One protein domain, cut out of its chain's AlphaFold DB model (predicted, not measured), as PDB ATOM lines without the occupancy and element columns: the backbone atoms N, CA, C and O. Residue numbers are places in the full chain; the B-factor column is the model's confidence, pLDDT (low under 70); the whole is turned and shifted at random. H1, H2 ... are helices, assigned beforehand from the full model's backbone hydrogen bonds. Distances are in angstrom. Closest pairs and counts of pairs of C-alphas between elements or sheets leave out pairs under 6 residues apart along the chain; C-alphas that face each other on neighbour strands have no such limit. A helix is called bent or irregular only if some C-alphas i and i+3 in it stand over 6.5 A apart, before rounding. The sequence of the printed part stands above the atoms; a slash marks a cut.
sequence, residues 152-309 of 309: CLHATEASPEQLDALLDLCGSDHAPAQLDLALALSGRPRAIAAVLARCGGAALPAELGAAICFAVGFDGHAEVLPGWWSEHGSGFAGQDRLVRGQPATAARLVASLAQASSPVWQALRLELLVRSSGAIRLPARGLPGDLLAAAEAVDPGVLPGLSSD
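Overview. This is residues 152 to 309 of the 309 residues of an uncharacterized protein of Pseudenhygromyxa sp. WMMC2535 (UniProt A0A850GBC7). Two groups of helices sit side by side: a larger one, H1 to H6, in which H3 lies in the core with H1, H4 and H5 packed on it, and a smaller one, H7 to H9, in which H8 and H9 both pack on H7. H8 joins the groups by packing on H1 and H5; H9 lies at one end of the longest axis, and H4, H6 and the link near residue 175 lie toward the other. The printed part has 158 residues with nine named helices, H1 to H9 in chain order, and no named strand; its class is all helix, with 90 residues in named elements. It is compact, with a radius of gyration of the C-alphas of 15.3 A, and rounded, spanning 42 by 32 by 29 A.

Along the chain. Find C-alpha 152 at (-42.637, -1.958, -0.492); here H1 begins and runs to residue 157. Next come H2, residues 160 to 170, 15.0 A long, and the short H3, residues 179 to 185. Read on to H4, residues 189 to 199, 15.6 A; H5, residues 206 to 216, 15.4 A; and H6, residues 225 to 236, 14.5 A. H6 is irregular, with C-alphas 231 and 234 7.5 A apart. H7, residues 250 to 259, 15.7 A, is only just irregular, with C-alphas 255 and 258 6.9 A apart. H8, the longest helix, covers residues 262 to 275 and 20.0 A, from C-alpha 262 at (-49.797, -13.355, 4.334). H9, residues 289 to 296, ends at C-alpha 296 at (-66.462, -2.788, 1.335).

Arrangement. Start at the bundle, the neighbouring helices H4, H5 and H6: H4 and H6 touch at Leu 196 and Pro 226, C-alphas 6.4 A apart, at a shallow tilt of 22 degrees, opposite ways. H3 touches H5 at C-alphas 181 and 208, 5.4 A, and H4 at C-alphas 183 and 191, 5.4 A. H1 touches H3 at C-alphas 152 and 182, 4.5 A, at a steep tilt of 58 degrees. H2 and H4 only just touch, with 3 pairs of C-alphas within 8 A, the closest Leu 167 and Ala 191 at 7.1 A. H8 touches H5 with residues 263 to 264 alone, closest C-alphas 211 and 264 at 6.0 A, and H1 with residues 267 to 271 alone, closest C-alphas 153 and 271 at 6.3 A. H7 and H8 form a helical hairpin, closest C-alphas 257 and 265 at 6.3 A, and H7 touches H9 at C-alphas 254 and 295, 6.3 A. Every O i to N i+4 pair is within hydrogen-bond range in H1, H2, H3, H4, H5 and H8, against 5 of 8 in H6, 4 of 6 in H7 and 2 of 4 in H9.

Size, cuts and confidence. The C-alphas farthest apart, of Asp 173 and Asp 290, are 45.6 A apart. The printed part has no cut. The links H6 to H7 and H8 to H9 are long; in the first, residues 242 to 243 pair antiparallel with 246 to 247. Mean pLDDT of the printed part is 81.7, under 70 at residues 201, 237 and 284 to 309.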
ATOM      1  N   CYS A 152     -41.410  -1.510   0.177       92.62
ATOM      2  CA  CYS A 152     -42.637  -1.958  -0.492       92.62
ATOM      3  C   CYS A 152     -43.552  -0.787  -0.856       92.62
ATOM      4  O   CYS A 152     -44.056  -0.728  -1.979       92.62
ATOM      5  N   LEU A 153     -43.753   0.149   0.075       92.94
ATOM      6  CA  LEU A 153     -44.564   1.344  -0.166       92.94
ATOM      7  C   LEU A 153     -43.945   2.216  -1.258       92.94
ATOM      8  O   LEU A 153     -44.626   2.573  -2.216       92.94
ATOM      9  N   HIS A 154     -42.638   2.474  -1.170       94.06
ATOM     10  CA  HIS A 154     -41.920   3.251  -2.171       94.06
ATOM     11  C   HIS A 154     -41.998   2.609  -3.560       94.06
ATOM     12  O   HIS A 154     -42.296   3.302  -4.524       94.06
ATOM     13  N   ALA A 155     -41.810   1.289  -3.675       93.31
ATOM     14  CA  ALA A 155     -41.936   0.580  -4.948       93.31
ATOM     15  C   ALA A 155     -43.363   0.648  -5.524       93.31
ATOM     16  O   ALA A 155     -43.542   0.734  -6.737       93.31
ATOM     17  N   THR A 156     -44.381   0.627  -4.663       90.50
ATOM     18  CA  THR A 156     -45.793   0.688  -5.072       90.50
ATOM     19  C   THR A 156     -46.186   2.075  -5.586       90.50
ATOM     20  O   THR A 156     -46.932   2.191  -6.563       90.50
ATOM     21  N   GLU A 157     -45.666   3.128  -4.957       89.19
ATOM     22  CA  GLU A 157     -45.959   4.530  -5.283       89.19
ATOM     23  C   GLU A 157     -44.933   5.174  -6.228       89.19
ATOM     24  O   GLU A 157     -45.092   6.334  -6.600       89.19
ATOM     25  N   ALA A 158     -43.906   4.427  -6.640       91.31
ATOM     26  CA  ALA A 158     -42.819   4.931  -7.468       91.31
ATOM     27  C   ALA A 158     -43.327   5.581  -8.766       91.31
ATOM     28  O   ALA A 158     -44.135   4.999  -9.503       91.31
ATOM     29  N   SER A 159     -42.788   6.765  -9.069       91.31
ATOM     30  CA  SER A 159     -42.828   7.344 -10.412       91.31
ATOM     31  C   SER A 159     -42.060   6.455 -11.404       91.31
ATOM     32  O   SER A 159     -41.299   5.576 -10.987       91.31
ATOM     33  N   PRO A 160     -42.202   6.676 -12.720       90.94
ATOM     34  CA  PRO A 160     -41.462   5.907 -13.721       90.94
ATOM     35  C   PRO A 160     -39.941   5.987 -13.522       90.94
ATOM     36  O   PRO A 160     -39.261   4.966 -13.571       90.94
ATOM     37  N   GLU A 161     -39.424   7.172 -13.195       92.62
ATOM     38  CA  GLU A 161     -38.000   7.416 -12.945       92.62
ATOM     39  C   GLU A 161     -37.529   6.767 -11.637       92.62
ATOM     40  O   GLU A 161     -36.423   6.235 -11.554       92.62
ATOM     41  N   GLN A 162     -38.373   6.786 -10.599       94.50
ATOM     42  CA  GLN A 162     -38.082   6.100  -9.338       94.50
ATOM     43  C   GLN A 162     -38.077   4.582  -9.528       94.50
ATOM     44  O   GLN A 162     -37.225   3.898  -8.963       94.50
ATOM     45  N   LEU A 163     -38.989   4.054 -10.347       93.69
ATOM     46  CA  LEU A 163     -39.009   2.642 -10.694       93.69
ATOM     47  C   LEU A 163     -37.744   2.253 -11.465       93.69
ATOM     48  O   LEU A 163     -37.141   1.240 -11.129       93.69
ATOM     49  N   ASP A 164     -37.303   3.064 -12.428       93.00
ATOM     50  CA  ASP A 164     -36.038   2.838 -13.138       93.00
ATOM     51  C   ASP A 164     -34.853   2.785 -12.158       93.00
ATOM     52  O   ASP A 164     -34.077   1.833 -12.179       93.00
ATOM     53  N   ALA A 165     -34.779   3.717 -11.202       93.81
ATOM     54  CA  ALA A 165     -33.738   3.705 -10.173       93.81
ATOM     55  C   ALA A 165     -33.791   2.462  -9.257       93.81
ATOM     56  O   ALA A 165     -32.750   1.962  -8.819       93.81
ATOM     57  N   LEU A 166     -34.990   1.952  -8.952       94.62
ATOM     58  CA  LEU A 166     -35.166   0.707  -8.196       94.62
ATOM     59  C   LEU A 166     -34.736  -0.517  -9.006       94.62
ATOM     60  O   LEU A 166     -34.126  -1.427  -8.444       94.62
ATOM     61  N   LEU A 167     -35.025  -0.539 -10.308       94.06
ATOM     62  CA  LEU A 167     -34.605  -1.600 -11.221       94.06
ATOM     63  C   LEU A 167     -33.082  -1.622 -11.398       94.06
ATOM     64  O   LEU A 167     -32.480  -2.692 -11.315       94.06
ATOM     65  N   ASP A 168     -32.451  -0.456 -11.536       93.19
ATOM     66  CA  ASP A 168     -30.991  -0.331 -11.596       93.19
ATOM     67  C   ASP A 168     -30.332  -0.831 -10.303       93.19
ATOM     68  O   ASP A 168     -29.353  -1.577 -10.335       93.19
ATOM     69  N   LEU A 169     -30.894  -0.470  -9.141       92.06
ATOM     70  CA  LEU A 169     -30.428  -0.978  -7.848       92.06
ATOM     71  C   LEU A 169     -30.582  -2.499  -7.750       92.06
ATOM     72  O   LEU A 169     -29.673  -3.176  -7.269       92.06
ATOM     73  N   CYS A 170     -31.715  -3.026  -8.208       89.56
ATOM     74  CA  CYS A 170     -32.027  -4.451  -8.232       89.56
ATOM     75  C   CYS A 170     -31.019  -5.251  -9.075       89.56
ATOM     76  O   CYS A 170     -30.636  -6.356  -8.700       89.56
ATOM     77  N   GLY A 171     -30.519  -4.667 -10.166       85.81
ATOM     78  CA  GLY A 171     -29.476  -5.256 -11.010       85.81
ATOM     79  C   GLY A 171     -28.052  -5.223 -10.435       85.81
ATOM     80  O   GLY A 171     -27.149  -5.762 -11.070       85.81
ATOM     81  N   SER A 172     -27.823  -4.604  -9.272       87.38
ATOM     82  CA  SER A 172     -26.486  -4.449  -8.682       87.38
ATOM     83  C   SER A 172     -26.137  -5.541  -7.660       87.38
ATOM     84  O   SER A 172     -27.012  -6.069  -6.976       87.38
ATOM     85  N   ASP A 173     -24.840  -5.796  -7.457       84.12
ATOM     86  CA  ASP A 173     -24.326  -6.738  -6.439       84.12
ATOM     87  C   ASP A 173     -24.669  -6.337  -4.990       84.12
ATOM     88  O   ASP A 173     -24.507  -7.117  -4.051       84.12
ATOM     89  N   HIS A 174     -25.137  -5.103  -4.792       83.69
ATOM     90  CA  HIS A 174     -25.527  -4.551  -3.496       83.69
ATOM     91  C   HIS A 174     -27.047  -4.469  -3.317       83.69
ATOM     92  O   HIS A 174     -27.520  -3.799  -2.394       83.69
ATOM     93  N   ALA A 175     -27.821  -5.116  -4.193       85.19
ATOM     94  CA  ALA A 175     -29.268  -5.180  -4.066       85.19
ATOM     95  C   ALA A 175     -29.662  -5.817  -2.716       85.19
ATOM     96  O   ALA A 175     -29.212  -6.921  -2.393       85.19
ATOM     97  N   PRO A 176     -30.519  -5.162  -1.914       86.19
ATOM     98  CA  PRO A 176     -31.083  -5.779  -0.721       86.19
ATOM     99  C   PRO A 176     -31.872  -7.038  -1.090       86.19
ATOM    100  O   PRO A 176     -32.652  -7.013  -2.042       86.19
ATOM    101  N   ALA A 177     -31.737  -8.108  -0.302       83.06
ATOM    102  CA  ALA A 177     -32.387  -9.396  -0.572       83.06
ATOM    103  C   ALA A 177     -33.914  -9.283  -0.756       83.06
ATOM    104  O   ALA A 177     -34.515 -10.009  -1.539       83.06
ATOM    105  N   GLN A 178     -34.543  -8.342  -0.054       87.81
ATOM    106  CA  GLN A 178     -35.984  -8.115  -0.085       87.81
ATOM    107  C   GLN A 178     -36.480  -7.228  -1.246       87.81
ATOM    108  O   GLN A 178     -37.688  -7.015  -1.369       87.81
ATOM    109  N   LEU A 179     -35.585  -6.676  -2.075       92.25
ATOM    110  CA  LEU A 179     -35.958  -5.736  -3.139       92.25
ATOM    111  C   LEU A 179     -36.791  -6.409  -4.240       92.25
ATOM    112  O   LEU A 179     -37.773  -5.821  -4.686       92.25
ATOM    113  N   ASP A 180     -36.473  -7.652  -4.611       93.12
ATOM    114  CA  ASP A 180     -37.255  -8.418  -5.595       93.12
ATOM    115  C   ASP A 180     -38.701  -8.621  -5.141       93.12
ATOM    116  O   ASP A 180     -39.640  -8.435  -5.915       93.12
ATOM    117  N   LEU A 181     -38.893  -8.943  -3.859       93.19
ATOM    118  CA  LEU A 181     -40.225  -9.105  -3.287       93.19
ATOM    119  C   LEU A 181     -40.991  -7.776  -3.273       93.19
ATOM    120  O   LEU A 181     -42.165  -7.749  -3.634       93.19
ATOM    121  N   ALA A 182     -40.343  -6.665  -2.913       94.31
ATOM    122  CA  ALA A 182     -40.971  -5.344  -2.959       94.31
ATOM    123  C   ALA A 182     -41.367  -4.930  -4.389       94.31
ATOM    124  O   ALA A 182     -42.465  -4.414  -4.601       94.31
ATOM    125  N   LEU A 183     -40.509  -5.208  -5.372       95.00
ATOM    126  CA  LEU A 183     -40.782  -4.974  -6.789       95.00
ATOM    127  C   LEU A 183     -41.927  -5.852  -7.307       95.00
ATOM    128  O   LEU A 183     -42.791  -5.350  -8.021       95.00
ATOM    129  N   ALA A 184     -42.005  -7.120  -6.907       94.75
ATOM    130  CA  ALA A 184     -43.141  -7.980  -7.238       94.75
ATOM    131  C   ALA A 184     -44.454  -7.482  -6.610       94.75
ATOM    132  O   ALA A 184     -45.468  -7.382  -7.298       94.75
ATOM    133  N   LEU A 185     -44.427  -7.106  -5.328       93.69
ATOM    134  CA  LEU A 185     -45.585  -6.563  -4.603       93.69
ATOM    135  C   LEU A 185     -46.059  -5.209  -5.151       93.69
ATOM    136  O   LEU A 185     -47.239  -4.877  -5.019       93.69
ATOM    137  N   SER A 186     -45.174  -4.455  -5.816       94.00
ATOM    138  CA  SER A 186     -45.559  -3.231  -6.527       94.00
ATOM    139  C   SER A 186     -46.592  -3.494  -7.620       94.00
ATOM    140  O   SER A 186     -47.291  -2.568  -8.010       94.00
ATOM    141  N   GLY A 187     -46.683  -4.725  -8.139       93.75
ATOM    142  CA  GLY A 187     -47.604  -5.113  -9.206       93.75
ATOM    143  C   GLY A 187     -47.338  -4.440 -10.556       93.75
ATOM    144  O   GLY A 187     -48.161  -4.550 -11.460       93.75
ATOM    145  N   ARG A 188     -46.221  -3.720 -10.721       94.06
ATOM    146  CA  ARG A 188     -45.870  -3.050 -11.981       94.06
ATOM    147  C   ARG A 188     -45.346  -4.083 -12.992       94.06
ATOM    148  O   ARG A 188     -44.374  -4.772 -12.676       94.06
ATOM    149  N   PRO A 189     -45.881  -4.158 -14.225       94.19
ATOM    150  CA  PRO A 189     -45.446  -5.141 -15.224       94.19
ATOM    151  C   PRO A 189     -43.937  -5.122 -15.502       94.19
ATOM    152  O   PRO A 189     -43.304  -6.171 -15.586       94.19
ATOM    153  N   ARG A 190     -43.331  -3.926 -15.569       93.00
ATOM    154  CA  ARG A 190     -41.874  -3.761 -15.745       93.00
ATOM    155  C   ARG A 190     -41.068  -4.335 -14.575       93.00
ATOM    156  O   ARG A 190     -40.039  -4.962 -14.803       93.00
ATOM    157  N   ALA A 191     -41.548  -4.146 -13.345       94.50
ATOM    158  CA  ALA A 191     -40.923  -4.695 -12.146       94.50
ATOM    159  C   ALA A 191     -40.983  -6.225 -12.144       94.50
ATOM    160  O   ALA A 191     -39.965  -6.885 -11.956       94.50
ATOM    161  N   ILE A 192     -42.157  -6.780 -12.449       94.12
ATOM    162  CA  ILE A 192     -42.378  -8.226 -12.547       94.12
ATOM    163  C   ILE A 192     -41.471  -8.848 -13.614       94.12
ATOM    164  O   ILE A 192     -40.790  -9.833 -13.337       94.12
ATOM    165  N   ALA A 193     -41.405  -8.254 -14.809       93.19
ATOM    166  CA  ALA A 193     -40.544  -8.737 -15.886       93.19
ATOM    167  C   ALA A 193     -39.062  -8.760 -15.481       93.19
ATOM    168  O   ALA A 193     -38.373  -9.746 -15.735       93.19
ATOM    169  N   ALA A 194     -38.581  -7.697 -14.829       92.12
ATOM    170  CA  ALA A 194     -37.198  -7.615 -14.371       92.12
ATOM    171  C   ALA A 194     -36.880  -8.683 -13.316       92.12
ATOM    172  O   ALA A 194     -35.861  -9.365 -13.418       92.12
ATOM    173  N   VAL A 195     -37.772  -8.874 -12.340       93.00
ATOM    174  CA  VAL A 195     -37.599  -9.891 -11.297       93.00
ATOM    175  C   VAL A 195     -37.594 -11.304 -11.896       93.00
ATOM    176  O   VAL A 195     -36.692 -12.090 -11.613       93.00
ATOM    177  N   LEU A 196     -38.536 -11.619 -12.794       91.69
ATOM    178  CA  LEU A 196     -38.589 -12.922 -13.468       91.69
ATOM    179  C   LEU A 196     -37.340 -13.195 -14.317       91.69
ATOM    180  O   LEU A 196     -36.816 -14.310 -14.289       91.69
ATOM    181  N   ALA A 197     -36.836 -12.187 -15.037       89.81
ATOM    182  CA  ALA A 197     -35.621 -12.314 -15.837       89.81
ATOM    183  C   ALA A 197     -34.393 -12.646 -14.974       89.81
ATOM    184  O   ALA A 197     -33.587 -13.495 -15.354       89.81
ATOM    185  N   ARG A 198     -34.275 -12.036 -13.785       85.62
ATOM    186  CA  ARG A 198     -33.177 -12.307 -12.840       85.62
ATOM    187  C   ARG A 198     -33.225 -13.714 -12.262       85.62
ATOM    188  O   ARG A 198     -32.177 -14.315 -12.043       85.62
ATOM    189  N   CYS A 199     -34.419 -14.258 -12.040       81.94
ATOM    190  CA  CYS A 199     -34.565 -15.624 -11.547       81.94
ATOM    191  C   CYS A 199     -34.178 -16.685 -12.591       81.94
ATOM    192  O   CYS A 199     -33.985 -17.839 -12.219       81.94
ATOM    193  N   GLY A 200     -34.025 -16.327 -13.874       71.25
ATOM    194  CA  GLY A 200     -33.349 -17.164 -14.875       71.25
ATOM    195  C   GLY A 200     -33.949 -18.562 -15.081       71.25
ATOM    196  O   GLY A 200     -33.224 -19.489 -15.431       71.25
ATOM    197  N   GLY A 201     -35.250 -18.737 -14.820       68.12
ATOM    198  CA  GLY A 201     -35.930 -20.038 -14.889       68.12
ATOM    199  C   GLY A 201     -35.706 -20.958 -13.681       68.12
ATOM    200  O   GLY A 201     -36.200 -22.084 -13.684       68.12
ATOM    201  N   ALA A 202     -34.997 -20.504 -12.642       74.19
ATOM    202  CA  ALA A 202     -34.965 -21.185 -11.353       74.19
ATOM    203  C   ALA A 202     -36.342 -21.121 -10.669       74.19
ATOM    204  O   ALA A 202     -37.139 -20.212 -10.920       74.19
ATOM    205  N   ALA A 203     -36.606 -22.073  -9.771       80.12
ATOM    206  CA  ALA A 203     -37.809 -22.046  -8.950       80.12
ATOM    207  C   ALA A 203     -37.857 -20.742  -8.137       80.12
ATOM    208  O   ALA A 203     -36.940 -20.439  -7.369       80.12
ATOM    209  N   LEU A 204     -38.927 -19.967  -8.323       85.56
ATOM    210  CA  LEU A 204     -39.137 -18.732  -7.578       85.56
ATOM    211  C   LEU A 204     -39.312 -19.057  -6.088       85.56
ATOM    212  O   LEU A 204     -40.054 -19.989  -5.758       85.56
ATOM    213  N   PRO A 205     -38.713 -18.272  -5.174       88.62
ATOM    214  CA  PRO A 205     -39.086 -18.320  -3.767       88.62
ATOM    215  C   PRO A 205     -40.608 -18.218  -3.617       88.62
ATOM    216  O   PRO A 205     -41.242 -17.402  -4.288       88.62
ATOM    217  N   ALA A 206     -41.195 -19.030  -2.736       88.00
ATOM    218  CA  ALA A 206     -42.650 -19.174  -2.634       88.00
ATOM    219  C   ALA A 206     -43.378 -17.830  -2.440       88.00
ATOM    220  O   ALA A 206     -44.402 -17.583  -3.074       88.00
ATOM    221  N   GLU A 207     -42.829 -16.940  -1.611       89.25
ATOM    222  CA  GLU A 207     -43.398 -15.610  -1.361       89.25
ATOM    223  C   GLU A 207     -43.336 -14.704  -2.593       89.25
ATOM    224  O   GLU A 207     -44.292 -13.984  -2.881       89.25
ATOM    225  N   LEU A 208     -42.235 -14.779  -3.345       91.94
ATOM    226  CA  LEU A 208     -42.054 -14.012  -4.569       91.94
ATOM    227  C   LEU A 208     -43.023 -14.484  -5.657       91.94
ATOM    228  O   LEU A 208     -43.713 -13.670  -6.268       91.94
ATOM    229  N   GLY A 209     -43.121 -15.802  -5.846       92.12
ATOM    230  CA  GLY A 209     -44.097 -16.410  -6.746       92.12
ATOM    231  C   GLY A 209     -45.525 -16.015  -6.376       92.12
ATOM    232  O   GLY A 209     -46.266 -15.546  -7.233       92.12
ATOM    233  N   ALA A 210     -45.894 -16.107  -5.094       90.69
ATOM    234  CA  ALA A 210     -47.219 -15.715  -4.617       90.69
ATOM    235  C   ALA A 210     -47.531 -14.231  -4.872       90.69
ATOM    236  O   ALA A 210     -48.650 -13.908  -5.270       90.69
ATOM    237  N   ALA A 211     -46.560 -13.333  -4.678       93.31
ATOM    238  CA  ALA A 211     -46.728 -11.909  -4.958       93.31
ATOM    239  C   ALA A 211     -46.979 -11.641  -6.450       93.31
ATOM    240  O   ALA A 211     -47.914 -10.915  -6.791       93.31
ATOM    241  N   ILE A 212     -46.195 -12.265  -7.337       94.75
ATOM    242  CA  ILE A 212     -46.365 -12.100  -8.785       94.75
ATOM    243  C   ILE A 212     -47.689 -12.721  -9.245       94.75
ATOM    244  O   ILE A 212     -48.456 -12.045  -9.927       94.75
ATOM    245  N   CYS A 213     -47.997 -13.958  -8.833       93.94
ATOM    246  CA  CYS A 213     -49.266 -14.623  -9.141       93.94
ATOM    247  C   CYS A 213     -50.463 -13.760  -8.723       93.94
ATOM    248  O   CYS A 213     -51.401 -13.568  -9.497       93.94
ATOM    249  N   PHE A 214     -50.408 -13.178  -7.522       93.62
ATOM    250  CA  PHE A 214     -51.452 -12.284  -7.041       93.62
ATOM    251  C   PHE A 214     -51.572 -11.016  -7.894       93.62
ATOM    252  O   PHE A 214     -52.683 -10.650  -8.277       93.62
ATOM    253  N   ALA A 215     -50.458 -10.351  -8.215       94.31
ATOM    254  CA  ALA A 215     -50.464  -9.129  -9.013       94.31
ATOM    255  C   ALA A 215     -51.059  -9.357 -10.410       94.31
ATOM    256  O   ALA A 215     -51.921  -8.596 -10.849       94.31
ATOM    257  N   VAL A 216     -50.652 -10.435 -11.081       93.81
ATOM    258  CA  VAL A 216     -51.032 -10.738 -12.472       93.81
ATOM    259  C   VAL A 216     -52.322 -11.553 -12.594       93.81
ATOM    260  O   VAL A 216     -52.793 -11.775 -13.704       93.81
ATOM    261  N   GLY A 217     -52.918 -11.973 -11.470       92.50
ATOM    262  CA  GLY A 217     -54.157 -12.759 -11.460       92.50
ATOM    263  C   GLY A 217     -53.975 -14.189 -11.965       92.50
ATOM    264  O   GLY A 217     -54.896 -14.758 -12.540       92.50
ATOM    265  N   PHE A 218     -52.785 -14.759 -11.785       92.62
ATOM    266  CA  PHE A 218     -52.483 -16.124 -12.195       92.62
ATOM    267  C   PHE A 218     -52.786 -17.102 -11.057       92.62
ATOM    268  O   PHE A 218     -52.149 -17.055 -10.007       92.62
ATOM    269  N   ASP A 219     -53.741 -18.006 -11.281       88.56
ATOM    270  CA  ASP A 219     -54.169 -19.007 -10.292       88.56
ATOM    271  C   ASP A 219     -53.404 -20.349 -10.417       88.56
ATOM    272  O   ASP A 219     -53.762 -21.343  -9.787       88.56
ATOM    273  N   GLY A 220     -52.348 -20.400 -11.241       86.88
ATOM    274  CA  GLY A 220     -51.493 -21.578 -11.400       86.88
ATOM    275  C   GLY A 220     -50.317 -21.638 -10.417       86.88
ATOM    276  O   GLY A 220     -50.129 -20.783  -9.551       86.88
ATOM    277  N   HIS A 221     -49.484 -22.672 -10.560       86.31
ATOM    278  CA  HIS A 221     -48.304 -22.873  -9.715       86.31
ATOM    279  C   HIS A 221     -47.160 -21.914 -10.082       86.31
ATOM    280  O   HIS A 221     -46.884 -21.681 -11.256       86.31
ATOM    281  N   ALA A 222     -46.428 -21.419  -9.078       83.50
ATOM    282  CA  ALA A 222     -45.316 -20.481  -9.278       83.50
ATOM    283  C   ALA A 222     -44.194 -21.025 -10.191       83.50
ATOM    284  O   ALA A 222     -43.479 -20.244 -10.809       83.50
ATOM    285  N   GLU A 223     -44.054 -22.348 -10.312       85.25
ATOM    286  CA  GLU A 223     -43.049 -23.001 -11.167       85.25
ATOM    287  C   GLU A 223     -43.272 -22.747 -12.664       85.25
ATOM    288  O   GLU A 223     -42.312 -22.635 -13.421       85.25
ATOM    289  N   VAL A 224     -44.530 -22.618 -13.097       89.75
ATOM    290  CA  VAL A 224     -44.874 -22.371 -14.509       89.75
ATOM    291  C   VAL A 224     -45.034 -20.884 -14.827       89.75
ATOM    292  O   VAL A 224     -45.198 -20.510 -15.988       89.75
ATOM    293  N   LEU A 225     -44.960 -20.024 -13.806       90.88
ATOM    294  CA  LEU A 225     -45.148 -18.582 -13.932       90.88
ATOM    295  C   LEU A 225     -44.176 -17.925 -14.933       90.88
ATOM    296  O   LEU A 225     -44.651 -17.105 -15.719       90.88
ATOM    297  N   PRO A 226     -42.868 -18.268 -14.995       90.62
ATOM    298  CA  PRO A 226     -41.974 -17.691 -16.002       90.62
ATOM    299  C   PRO A 226     -42.405 -18.004 -17.444       90.62
ATOM    300  O   PRO A 226     -42.364 -17.124 -18.303       90.62
ATOM    301  N   GLY A 227     -42.857 -19.238 -17.703       89.75
ATOM    302  CA  GLY A 227     -43.357 -19.651 -19.018       89.75
ATOM    303  C   GLY A 227     -44.658 -18.938 -19.375       89.75
ATOM    304  O   GLY A 227     -44.752 -18.310 -20.428       89.75
ATOM    305  N   TRP A 228     -45.618 -18.931 -18.446       92.94
ATOM    306  CA  TRP A 228     -46.879 -18.210 -18.611       92.94
ATOM    307  C   TRP A 228     -46.659 -16.714 -18.878       92.94
ATOM    308  O   TRP A 228     -47.282 -16.149 -19.778       92.94
ATOM    309  N   TRP A 229     -45.733 -16.078 -18.152       92.62
ATOM    310  CA  TRP A 229     -45.380 -14.672 -18.349       92.62
ATOM    311  C   TRP A 229     -44.766 -14.415 -19.727       92.62
ATOM    312  O   TRP A 229     -45.073 -13.400 -20.343       92.62
ATOM    313  N   SER A 230     -43.941 -15.326 -20.249       90.69
ATOM    314  CA  SER A 230     -43.399 -15.189 -21.607       90.69
ATOM    315  C   SER A 230     -44.490 -15.200 -22.684       90.69
ATOM    316  O   SER A 230     -44.312 -14.576 -23.728       90.69
ATOM    317  N   GLU A 231     -45.598 -15.905 -22.447       92.00
ATOM    318  CA  GLU A 231     -46.723 -16.016 -23.383       92.00
ATOM    319  C   GLU A 231     -47.723 -14.857 -23.247       92.00
ATOM    320  O   GLU A 231     -48.234 -14.359 -24.249       92.00
ATOM    321  N   HIS A 232     -47.990 -14.406 -22.017       91.88
ATOM    322  CA  HIS A 232     -49.086 -13.474 -21.708       91.88
ATOM    323  C   HIS A 232     -48.610 -12.075 -21.299       91.88
ATOM    324  O   HIS A 232     -49.389 -11.124 -21.324       91.88
ATOM    325  N   GLY A 233     -47.332 -11.923 -20.938       87.62
ATOM    326  CA  GLY A 233     -46.766 -10.711 -20.345       87.62
ATOM    327  C   GLY A 233     -46.909  -9.465 -21.219       87.62
ATOM    328  O   GLY A 233     -47.120  -8.365 -20.710       87.62
ATOM    329  N   SER A 234     -46.865  -9.636 -22.543       89.19
ATOM    330  CA  SER A 234     -47.065  -8.555 -23.517       89.19
ATOM    331  C   SER A 234     -48.475  -7.955 -23.474       89.19
ATOM    332  O   SER A 234     -48.648  -6.796 -23.844       89.19
ATOM    333  N   GLY A 235     -49.468  -8.703 -22.978       86.56
ATOM    334  CA  GLY A 235     -50.840  -8.233 -22.778       86.56
ATOM    335  C   GLY A 235     -50.988  -7.220 -21.640       86.56
ATOM    336  O   GLY A 235     -51.964  -6.478 -21.608       86.56
ATOM    337  N   PHE A 236     -49.999  -7.126 -20.745       86.44
ATOM    338  CA  PHE A 236     -49.956  -6.143 -19.659       86.44
ATOM    339  C   PHE A 236     -49.205  -4.862 -20.051       86.44
ATOM    340  O   PHE A 236     -48.602  -4.209 -19.200       86.44
ATOM    341  N   ALA A 237     -49.195  -4.516 -21.343       67.94
ATOM    342  CA  ALA A 237     -48.497  -3.349 -21.869       67.94
ATOM    343  C   ALA A 237     -48.998  -2.059 -21.198       67.94
ATOM    344  O   ALA A 237     -50.070  -1.547 -21.507       67.94
ATOM    345  N   GLY A 238     -48.210  -1.535 -20.263       72.38
ATOM    346  CA  GLY A 238     -48.552  -0.340 -19.508       72.38
ATOM    347  C   GLY A 238     -47.599  -0.115 -18.345       72.38
ATOM    348  O   GLY A 238     -46.822  -0.992 -17.958       72.38
ATOM    349  N   GLN A 239     -47.647   1.094 -17.794       71.56
ATOM    350  CA  GLN A 239     -46.996   1.378 -16.518       71.56
ATOM    351  C   GLN A 239     -47.924   1.122 -15.341       71.56
ATOM    352  O   GLN A 239     -47.446   1.102 -14.210       71.56
ATOM    353  N   ASP A 240     -49.216   0.910 -15.581       86.12
ATOM    354  CA  ASP A 240     -50.202   0.754 -14.526       86.12
ATOM    355  C   ASP A 240     -49.880  -0.430 -13.631       86.12
ATOM    356  O   ASP A 240     -49.446  -1.501 -14.059       86.12
ATOM    357  N   ARG A 241     -50.077  -0.205 -12.340       90.94
ATOM    358  CA  ARG A 241     -49.971  -1.259 -11.351       90.94
ATOM    359  C   ARG A 241     -51.111  -2.248 -11.546       90.94
ATOM    360  O   ARG A 241     -52.255  -1.831 -11.699       90.94
ATOM    361  N   LEU A 242     -50.807  -3.535 -11.448       93.69
ATOM    362  CA  LEU A 242     -51.784  -4.610 -11.501       93.69
ATOM    363  C   LEU A 242     -52.118  -5.142 -10.108       93.69
ATOM    364  O   LEU A 242     -51.256  -5.268  -9.237       93.69
ATOM    365  N   VAL A 243     -53.384  -5.502  -9.935       92.44
ATOM    366  CA  VAL A 243     -53.906  -6.284  -8.814       92.44
ATOM    367  C   VAL A 243     -54.847  -7.316  -9.415       92.44
ATOM    368  O   VAL A 243     -55.827  -6.947 -10.061       92.44
ATOM    369  N   ARG A 244     -54.546  -8.607  -9.235       92.38
ATOM    370  CA  ARG A 244     -55.318  -9.720  -9.814       92.38
ATOM    371  C   ARG A 244     -55.515  -9.578 -11.335       92.38
ATOM    372  O   ARG A 244     -56.598  -9.824 -11.856       92.38
ATOM    373  N   GLY A 245     -54.464  -9.158 -12.044       91.44
ATOM    374  CA  GLY A 245     -54.423  -9.081 -13.511       91.44
ATOM    375  C   GLY A 245     -55.128  -7.868 -14.114       91.44
ATOM    376  O   GLY A 245     -55.215  -7.755 -15.333       91.44
ATOM    377  N   GLN A 246     -55.627  -6.952 -13.282       91.31
ATOM    378  CA  GLN A 246     -56.333  -5.749 -13.717       91.31
ATOM    379  C   GLN A 246     -55.663  -4.495 -13.138       91.31
ATOM    380  O   GLN A 246     -55.055  -4.586 -12.068       91.31
ATOM    381  N   PRO A 247     -55.787  -3.320 -13.787       91.44
ATOM    382  CA  PRO A 247     -55.268  -2.066 -13.246       91.44
ATOM    383  C   PRO A 247     -55.753  -1.817 -11.813       91.44
ATOM    384  O   PRO A 247     -56.918  -2.055 -11.486       91.44
ATOM    385  N   ALA A 248     -54.864  -1.381 -10.931       89.44
ATOM    386  CA  ALA A 248     -55.179  -1.192  -9.526       89.44
ATOM    387  C   ALA A 248     -56.165  -0.035  -9.338       89.44
ATOM    388  O   ALA A 248     -55.911   1.088  -9.763       89.44
ATOM    389  N   THR A 249     -57.259  -0.304  -8.630       84.62
ATOM    390  CA  THR A 249     -58.183   0.713  -8.121       84.62
ATOM    391  C   THR A 249     -58.364   0.526  -6.621       84.62
ATOM    392  O   THR A 249     -58.104  -0.554  -6.085       84.62
ATOM    393  N   ALA A 250     -58.837   1.570  -5.946       79.25
ATOM    394  CA  ALA A 250     -59.215   1.532  -4.536       79.25
ATOM    395  C   ALA A 250     -60.124   0.331  -4.207       79.25
ATOM    396  O   ALA A 250     -59.793  -0.499  -3.358       79.25
ATOM    397  N   ALA A 251     -61.220   0.190  -4.957       79.12
ATOM    398  CA  ALA A 251     -62.180  -0.898  -4.798       79.12
ATOM    399  C   ALA A 251     -61.547  -2.277  -5.036       79.12
ATOM    400  O   ALA A 251     -61.809  -3.225  -4.298       79.12
ATOM    401  N   ARG A 252     -60.666  -2.397  -6.037       85.56
ATOM    402  CA  ARG A 252     -60.020  -3.671  -6.372       85.56
ATOM    403  C   ARG A 252     -58.999  -4.100  -5.328       85.56
ATOM    404  O   ARG A 252     -58.918  -5.291  -5.032       85.56
ATOM    405  N   LEU A 253     -58.246  -3.157  -4.758       84.88
ATOM    406  CA  LEU A 253     -57.335  -3.441  -3.649       84.88
ATOM    407  C   LEU A 253     -58.101  -4.050  -2.483       84.88
ATOM    408  O   LEU A 253     -57.746  -5.134  -2.028       84.88
ATOM    409  N   VAL A 254     -59.190  -3.399  -2.076       81.62
ATOM    410  CA  VAL A 254     -60.052  -3.863  -0.990       81.62
ATOM    411  C   VAL A 254     -60.678  -5.225  -1.298       81.62
ATOM    412  O   VAL A 254     -60.568  -6.137  -0.485       81.62
ATOM    413  N   ALA A 255     -61.271  -5.409  -2.479       81.25
ATOM    414  CA  ALA A 255     -61.917  -6.671  -2.852       81.25
ATOM    415  C   ALA A 255     -60.930  -7.853  -2.934       81.25
ATOM    416  O   ALA A 255     -61.300  -9.003  -2.694       81.25
ATOM    417  N   SER A 256     -59.660  -7.584  -3.255       84.62
ATOM    418  CA  SER A 256     -58.635  -8.624  -3.421       84.62
ATOM    419  C   SER A 256     -57.963  -9.037  -2.108       84.62
ATOM    420  O   SER A 256     -57.279 -10.060  -2.072       84.62
ATOM    421  N   LEU A 257     -58.174  -8.285  -1.023       82.50
ATOM    422  CA  LEU A 257     -57.605  -8.550   0.301       82.50
ATOM    423  C   LEU A 257     -57.898  -9.976   0.792       82.50
ATOM    424  O   LEU A 257     -56.993 -10.660   1.258       82.50
ATOM    425  N   ALA A 258     -59.133 -10.462   0.636       78.38
ATOM    426  CA  ALA A 258     -59.539 -11.789   1.117       78.38
ATOM    427  C   ALA A 258     -58.797 -12.965   0.462       78.38
ATOM    428  O   ALA A 258     -58.771 -14.061   1.015       78.38
ATOM    429  N   GLN A 259     -58.196 -12.741  -0.707       82.12
ATOM    430  CA  GLN A 259     -57.486 -13.758  -1.485       82.12
ATOM    431  C   GLN A 259     -55.960 -13.623  -1.359       82.12
ATOM    432  O   GLN A 259     -55.216 -14.399  -1.957       82.12
ATOM    433  N   ALA A 260     -55.473 -12.627  -0.615       84.44
ATOM    434  CA  ALA A 260     -54.051 -12.363  -0.473       84.44
ATOM    435  C   ALA A 260     -53.378 -13.378   0.466       84.44
ATOM    436  O   ALA A 260     -53.872 -13.682   1.553       84.44
ATOM    437  N   SER A 261     -52.195 -13.861   0.078       84.19
ATOM    438  CA  SER A 261     -51.301 -14.579   0.993       84.19
ATOM    439  C   SER A 261     -50.794 -13.641   2.098       84.19
ATOM    440  O   SER A 261     -50.867 -12.424   1.961       84.19
ATOM    441  N   SER A 262     -50.239 -14.179   3.192       82.56
ATOM    442  CA  SER A 262     -49.797 -13.355   4.334       82.56
ATOM    443  C   SER A 262     -48.842 -12.199   3.953       82.56
ATOM    444  O   SER A 262     -49.113 -11.068   4.357       82.56
ATOM    445  N   PRO A 263     -47.786 -12.392   3.132       82.38
ATOM    446  CA  PRO A 263     -46.913 -11.282   2.731       82.38
ATOM    447  C   PRO A 263     -47.629 -10.225   1.878       82.38
ATOM    448  O   PRO A 263     -47.458  -9.025   2.097       82.38
ATOM    449  N   VAL A 264     -48.477 -10.665   0.942       86.62
ATOM    450  CA  VAL A 264     -49.275  -9.776   0.083       86.62
ATOM    451  C   VAL A 264     -50.283  -8.991   0.921       86.62
ATOM    452  O   VAL A 264     -50.421  -7.783   0.748       86.62
ATOM    453  N   TRP A 265     -50.924  -9.650   1.886       86.50
ATOM    454  CA  TRP A 265     -51.834  -9.034   2.843       86.50
ATOM    455  C   TRP A 265     -51.160  -7.891   3.599       86.50
ATOM    456  O   TRP A 265     -51.713  -6.795   3.660       86.50
ATOM    457  N   GLN A 266     -49.956  -8.115   4.144       84.88
ATOM    458  CA  GLN A 266     -49.238  -7.062   4.871       84.88
ATOM    459  C   GLN A 266     -48.940  -5.857   3.981       84.88
ATOM    460  O   GLN A 266     -49.148  -4.722   4.407       84.88
ATOM    461  N   ALA A 267     -48.485  -6.090   2.749       87.94
ATOM    462  CA  ALA A 267     -48.174  -5.016   1.814       87.94
ATOM    463  C   ALA A 267     -49.425  -4.206   1.436       87.94
ATOM    464  O   ALA A 267     -49.412  -2.979   1.537       87.94
ATOM    465  N   LEU A 268     -50.524  -4.884   1.085       88.25
ATOM    466  CA  LEU A 268     -51.798  -4.239   0.749       88.25
ATOM    467  C   LEU A 268     -52.385  -3.470   1.934       88.25
ATOM    468  O   LEU A 268     -52.859  -2.349   1.772       88.25
ATOM    469  N   ARG A 269     -52.326  -4.043   3.140       87.44
ATOM    470  CA  ARG A 269     -52.758  -3.373   4.370       87.44
ATOM    471  C   ARG A 269     -51.989  -2.078   4.598       87.44
ATOM    472  O   ARG A 269     -52.607  -1.063   4.905       87.44
ATOM    473  N   LEU A 270     -50.662  -2.115   4.482       89.06
ATOM    474  CA  LEU A 270     -49.824  -0.930   4.661       89.06
ATOM    475  C   LEU A 270     -50.124   0.130   3.601       89.06
ATOM    476  O   LEU A 270     -50.225   1.308   3.931       89.06
ATOM    477  N   GLU A 271     -50.314  -0.281   2.351       90.56
ATOM    478  CA  GLU A 271     -50.681   0.637   1.279       90.56
ATOM    479  C   GLU A 271     -52.035   1.308   1.537       90.56
ATOM    480  O   GLU A 271     -52.138   2.531   1.466       90.56
ATOM    481  N   LEU A 272     -53.069   0.531   1.872       88.75
ATOM    482  CA  LEU A 272     -54.396   1.065   2.182       88.75
ATOM    483  C   LEU A 272     -54.343   2.024   3.369       88.75
ATOM    484  O   LEU A 272     -54.987   3.072   3.344       88.75
ATOM    485  N   LEU A 273     -53.545   1.699   4.385       88.62
ATOM    486  CA  LEU A 273     -53.333   2.555   5.541       88.62
ATOM    487  C   LEU A 273     -52.728   3.910   5.144       88.62
ATOM    488  O   LEU A 273     -53.218   4.947   5.587       88.62
ATOM    489  N   VAL A 274     -51.690   3.909   4.304       90.25
ATOM    490  CA  VAL A 274     -51.000   5.126   3.848       90.25
ATOM    491  C   VAL A 274     -51.886   5.953   2.920       90.25
ATOM    492  O   VAL A 274     -52.137   7.122   3.209       90.25
ATOM    493  N   ARG A 275     -52.431   5.348   1.858       87.81
ATOM    494  CA  ARG A 275     -53.258   6.050   0.862       87.81
ATOM    495  C   ARG A 275     -54.519   6.659   1.465       87.81
ATOM    496  O   ARG A 275     -54.928   7.740   1.063       87.81
ATOM    497  N   SER A 276     -55.115   5.990   2.454       86.75
ATOM    498  CA  SER A 276     -56.291   6.501   3.168       86.75
ATOM    499  C   SER A 276     -55.950   7.478   4.299       86.75
ATOM    500  O   SER A 276     -56.823   7.830   5.093       86.75
ATOM    501  N   SER A 277     -54.681   7.886   4.440       87.00
ATOM    502  CA  SER A 277     -54.205   8.736   5.542       87.00
ATOM    503  C   SER A 277     -54.614   8.207   6.929       87.00
ATOM    504  O   SER A 277     -54.929   8.970   7.851       87.00
ATOM    505  N   GLY A 278     -54.637   6.881   7.090       84.38
ATOM    506  CA  GLY A 278     -54.985   6.189   8.330       84.38
ATOM    507  C   GLY A 278     -56.484   5.976   8.566       84.38
ATOM    508  O   GLY A 278     -56.858   5.594   9.680       84.38
ATOM    509  N   ALA A 279     -57.348   6.244   7.578       82.94
ATOM    510  CA  ALA A 279     -58.790   6.009   7.693       82.94
ATOM    511  C   ALA A 279     -59.147   4.515   7.605       82.94
ATOM    512  O   ALA A 279     -59.968   4.039   8.384       82.94
ATOM    513  N   ILE A 280     -58.489   3.761   6.719       82.06
ATOM    514  CA  ILE A 280     -58.654   2.307   6.606       82.06
ATOM    515  C   ILE A 280     -57.627   1.620   7.501       82.06
ATOM    516  O   ILE A 280     -56.420   1.742   7.296       82.06
ATOM    517  N   ARG A 281     -58.108   0.871   8.495       79.75
ATOM    518  CA  ARG A 281     -57.272   0.214   9.506       79.75
ATOM    519  C   ARG A 281     -57.581  -1.269   9.536       79.75
ATOM    520  O   ARG A 281     -58.530  -1.708  10.177       79.75
ATOM    521  N   LEU A 282     -56.779  -2.037   8.813       78.62
ATOM    522  CA  LEU A 282     -56.900  -3.490   8.811       78.62
ATOM    523  C   LEU A 282     -56.037  -4.089   9.929       78.62
ATOM    524  O   LEU A 282     -54.976  -3.533  10.244       78.62
ATOM    525  N   PRO A 283     -56.451  -5.216  10.525       72.81
ATOM    526  CA  PRO A 283     -55.664  -5.909  11.530       72.81
ATOM    527  C   PRO A 283     -54.412  -6.531  10.913       72.81
ATOM    528  O   PRO A 283     -54.335  -6.817   9.713       72.81
ATOM    529  N   ALA A 284     -53.417  -6.784  11.759       64.56
ATOM    530  CA  ALA A 284     -52.165  -7.387  11.319       64.56
ATOM    531  C   ALA A 284     -52.302  -8.861  10.910       64.56
ATOM    532  O   ALA A 284     -51.431  -9.362  10.207       64.56
ATOM    533  N   ARG A 285     -53.351  -9.581  11.325       61.44
ATOM    534  CA  ARG A 285     -53.570 -10.985  10.941       61.44
ATOM    535  C   ARG A 285     -55.038 -11.253  10.641       61.44
ATOM    536  O   ARG A 285     -55.882 -11.024  11.500       61.44
ATOM    537  N   GLY A 286     -55.275 -11.834   9.463       53.53
ATOM    538  CA  GLY A 286     -56.562 -12.385   9.048       53.53
ATOM    539  C   GLY A 286     -57.661 -11.347   8.820       53.53
ATOM    540  O   GLY A 286     -57.600 -10.213   9.288       53.53
ATOM    541  N   LEU A 287     -58.694 -11.773   8.100       53.06
ATOM    542  CA  LEU A 287     -60.002 -11.134   8.093       53.06
ATOM    543  C   LEU A 287     -60.914 -11.954   9.010       53.06
ATOM    544  O   LEU A 287     -61.354 -13.032   8.611       53.06
ATOM    545  N   PRO A 288     -61.243 -11.485  10.221       50.56
ATOM    546  CA  PRO A 288     -62.550 -11.793  10.780       50.56
ATOM    547  C   PRO A 288     -63.590 -11.299   9.764       50.56
ATOM    548  O   PRO A 288     -63.449 -10.184   9.254       50.56
ATOM    549  N   GLY A 289     -64.600 -12.113   9.438       46.34
ATOM    550  CA  GLY A 289     -65.593 -11.810   8.390       46.34
ATOM    551  C   GLY A 289     -66.240 -10.419   8.495       46.34
ATOM    552  O   GLY A 289     -66.649  -9.854   7.486       46.34
ATOM    553  N   ASP A 290     -66.234  -9.823   9.686       45.72
ATOM    554  CA  ASP A 290     -66.806  -8.511   9.994       45.72
ATOM    555  C   ASP A 290     -66.013  -7.317   9.416       45.72
ATOM    556  O   ASP A 290     -66.572  -6.244   9.200       45.72
ATOM    557  N   LEU A 291     -64.716  -7.480   9.125       49.59
ATOM    558  CA  LEU A 291     -63.878  -6.415   8.551       49.59
ATOM    559  C   LEU A 291     -63.974  -6.322   7.024       49.59
ATOM    560  O   LEU A 291     -63.680  -5.264   6.472       49.59
ATOM    561  N   LEU A 292     -64.431  -7.387   6.355       48.19
ATOM    562  CA  LEU A 292     -64.730  -7.351   4.922       48.19
ATOM    563  C   LEU A 292     -65.867  -6.353   4.649       48.19
ATOM    564  O   LEU A 292     -65.726  -5.489   3.793       48.19
ATOM    565  N   ALA A 293     -66.915  -6.378   5.479       46.31
ATOM    566  CA  ALA A 293     -68.034  -5.440   5.402       46.31
ATOM    567  C   ALA A 293     -67.615  -3.982   5.679       46.31
ATOM    568  O   ALA A 293     -68.134  -3.057   5.060       46.31
ATOM    569  N   ALA A 294     -66.657  -3.761   6.587       47.53
ATOM    570  CA  ALA A 294     -66.130  -2.426   6.868       47.53
ATOM    571  C   ALA A 294     -65.237  -1.895   5.736       47.53
ATOM    572  O   ALA A 294     -65.260  -0.700   5.460       47.53
ATOM    573  N   ALA A 295     -64.467  -2.768   5.079       45.62
ATOM    574  CA  ALA A 295     -63.625  -2.400   3.948       45.62
ATOM    575  C   ALA A 295     -64.460  -2.154   2.676       45.62
ATOM    576  O   ALA A 295     -64.230  -1.167   1.984       45.62
ATOM    577  N   GLU A 296     -65.477  -2.983   2.414       49.62
ATOM    578  CA  GLU A 296     -66.462  -2.788   1.335       49.62
ATOM    579  C   GLU A 296     -67.284  -1.498   1.502       49.62
ATOM    580  O   GLU A 296     -67.747  -0.931   0.516       49.62
ATOM    581  N   ALA A 297     -67.435  -1.008   2.737       49.97
ATOM    582  CA  ALA A 297     -68.114   0.250   3.046       49.97
ATOM    583  C   ALA A 297     -67.222   1.498   2.907       49.97
ATOM    584  O   ALA A 297     -67.710   2.614   3.105       49.97
ATOM    585  N   VAL A 298     -65.926   1.348   2.598       51.66
ATOM    586  CA  VAL A 298     -65.044   2.500   2.388       51.66
ATOM    587  C   VAL A 298     -65.369   3.143   1.046       51.66
ATOM    588  O   VAL A 298     -65.146   2.556  -0.010       51.66
ATOM    589  N   ASP A 299     -65.873   4.375   1.107       51.88
ATOM    590  CA  ASP A 299     -66.098   5.220  -0.061       51.88
ATOM    591  C   ASP A 299     -64.798   5.319  -0.894       51.88
ATOM    592  O   ASP A 299     -63.753   5.702  -0.349       51.88
ATOM    593  N   PRO A 300     -64.829   4.995  -2.204       50.47
ATOM    594  CA  PRO A 300     -63.694   5.165  -3.110       50.47
ATOM    595  C   PRO A 300     -63.041   6.553  -3.034       50.47
ATOM    596  O   PRO A 300     -61.834   6.669  -3.245       50.47
ATOM    597  N   GLY A 301     -63.800   7.594  -2.665       50.62
ATOM    598  CA  GLY A 301     -63.297   8.955  -2.459       50.62
ATOM    599  C   GLY A 301     -62.267   9.116  -1.330       50.62
ATOM    600  O   GLY A 301     -61.585  10.138  -1.271       50.62
ATOM    601  N   VAL A 302     -62.105   8.121  -0.450       48.97
ATOM    602  CA  VAL A 302     -61.126   8.127   0.659       48.97
ATOM    603  C   VAL A 302     -59.718   7.703   0.204       48.97
ATOM    604  O   VAL A 302     -58.753   7.866   0.950       48.97
ATOM    605  N   LEU A 303     -59.564   7.192  -1.023       53.66
ATOM    606  CA  LEU A 303     -58.292   6.732  -1.590       53.66
ATOM    607  C   LEU A 303     -57.888   7.596  -2.805       53.66
ATOM    608  O   LEU A 303     -58.044   7.163  -3.949       53.66
ATOM    609  N   PRO A 304     -57.364   8.820  -2.594       50.31
ATOM    610  CA  PRO A 304     -56.963   9.700  -3.690       50.31
ATOM    611  C   PRO A 304     -55.825   9.091  -4.531       50.31
ATOM    612  O   PRO A 304     -54.924   8.428  -4.014       50.31
ATOM    613  N   GLY A 305     -55.838   9.348  -5.843       49.84
ATOM    614  CA  GLY A 305     -54.741   8.986  -6.756       49.84
ATOM    615  C   GLY A 305     -54.851   7.620  -7.445       49.84
ATOM    616  O   GLY A 305     -53.902   7.203  -8.105       49.84
ATOM    617  N   LEU A 306     -55.987   6.931  -7.325       47.00
ATOM    618  CA  LEU A 306     -56.398   5.850  -8.227       47.00
ATOM    619  C   LEU A 306     -57.721   6.314  -8.837       47.00
ATOM    620  O   LEU A 306     -58.636   6.636  -8.085       47.00
ATOM    621  N   SER A 307     -57.800   6.462 -10.159       38.75
ATOM    622  CA  SER A 307     -59.003   6.990 -10.810       38.75
ATOM    623  C   SER A 307     -60.244   6.199 -10.387       38.75
ATOM    624  O   SER A 307     -60.239   4.966 -10.355       38.75
ATOM    625  N   SER A 308     -61.300   6.922 -10.023       37.50
ATOM    626  CA  SER A 308     -62.655   6.390  -9.967       37.50
ATOM    627  C   SER A 308     -63.177   6.355 -11.401       37.50
ATOM    628  O   SER A 308     -63.758   7.341 -11.846       37.50
ATOM    629  N   ASP A 309     -62.894   5.245 -12.081       41.41
ATOM    630  CA  ASP A 309     -63.257   4.937 -13.473       41.41
ATOM    631  C   ASP A 309     -62.608   5.805 -14.572       41.41
ATOM    632  O   ASP A 309     -62.596   7.055 -14.492       41.41
TER     633      ASP A 309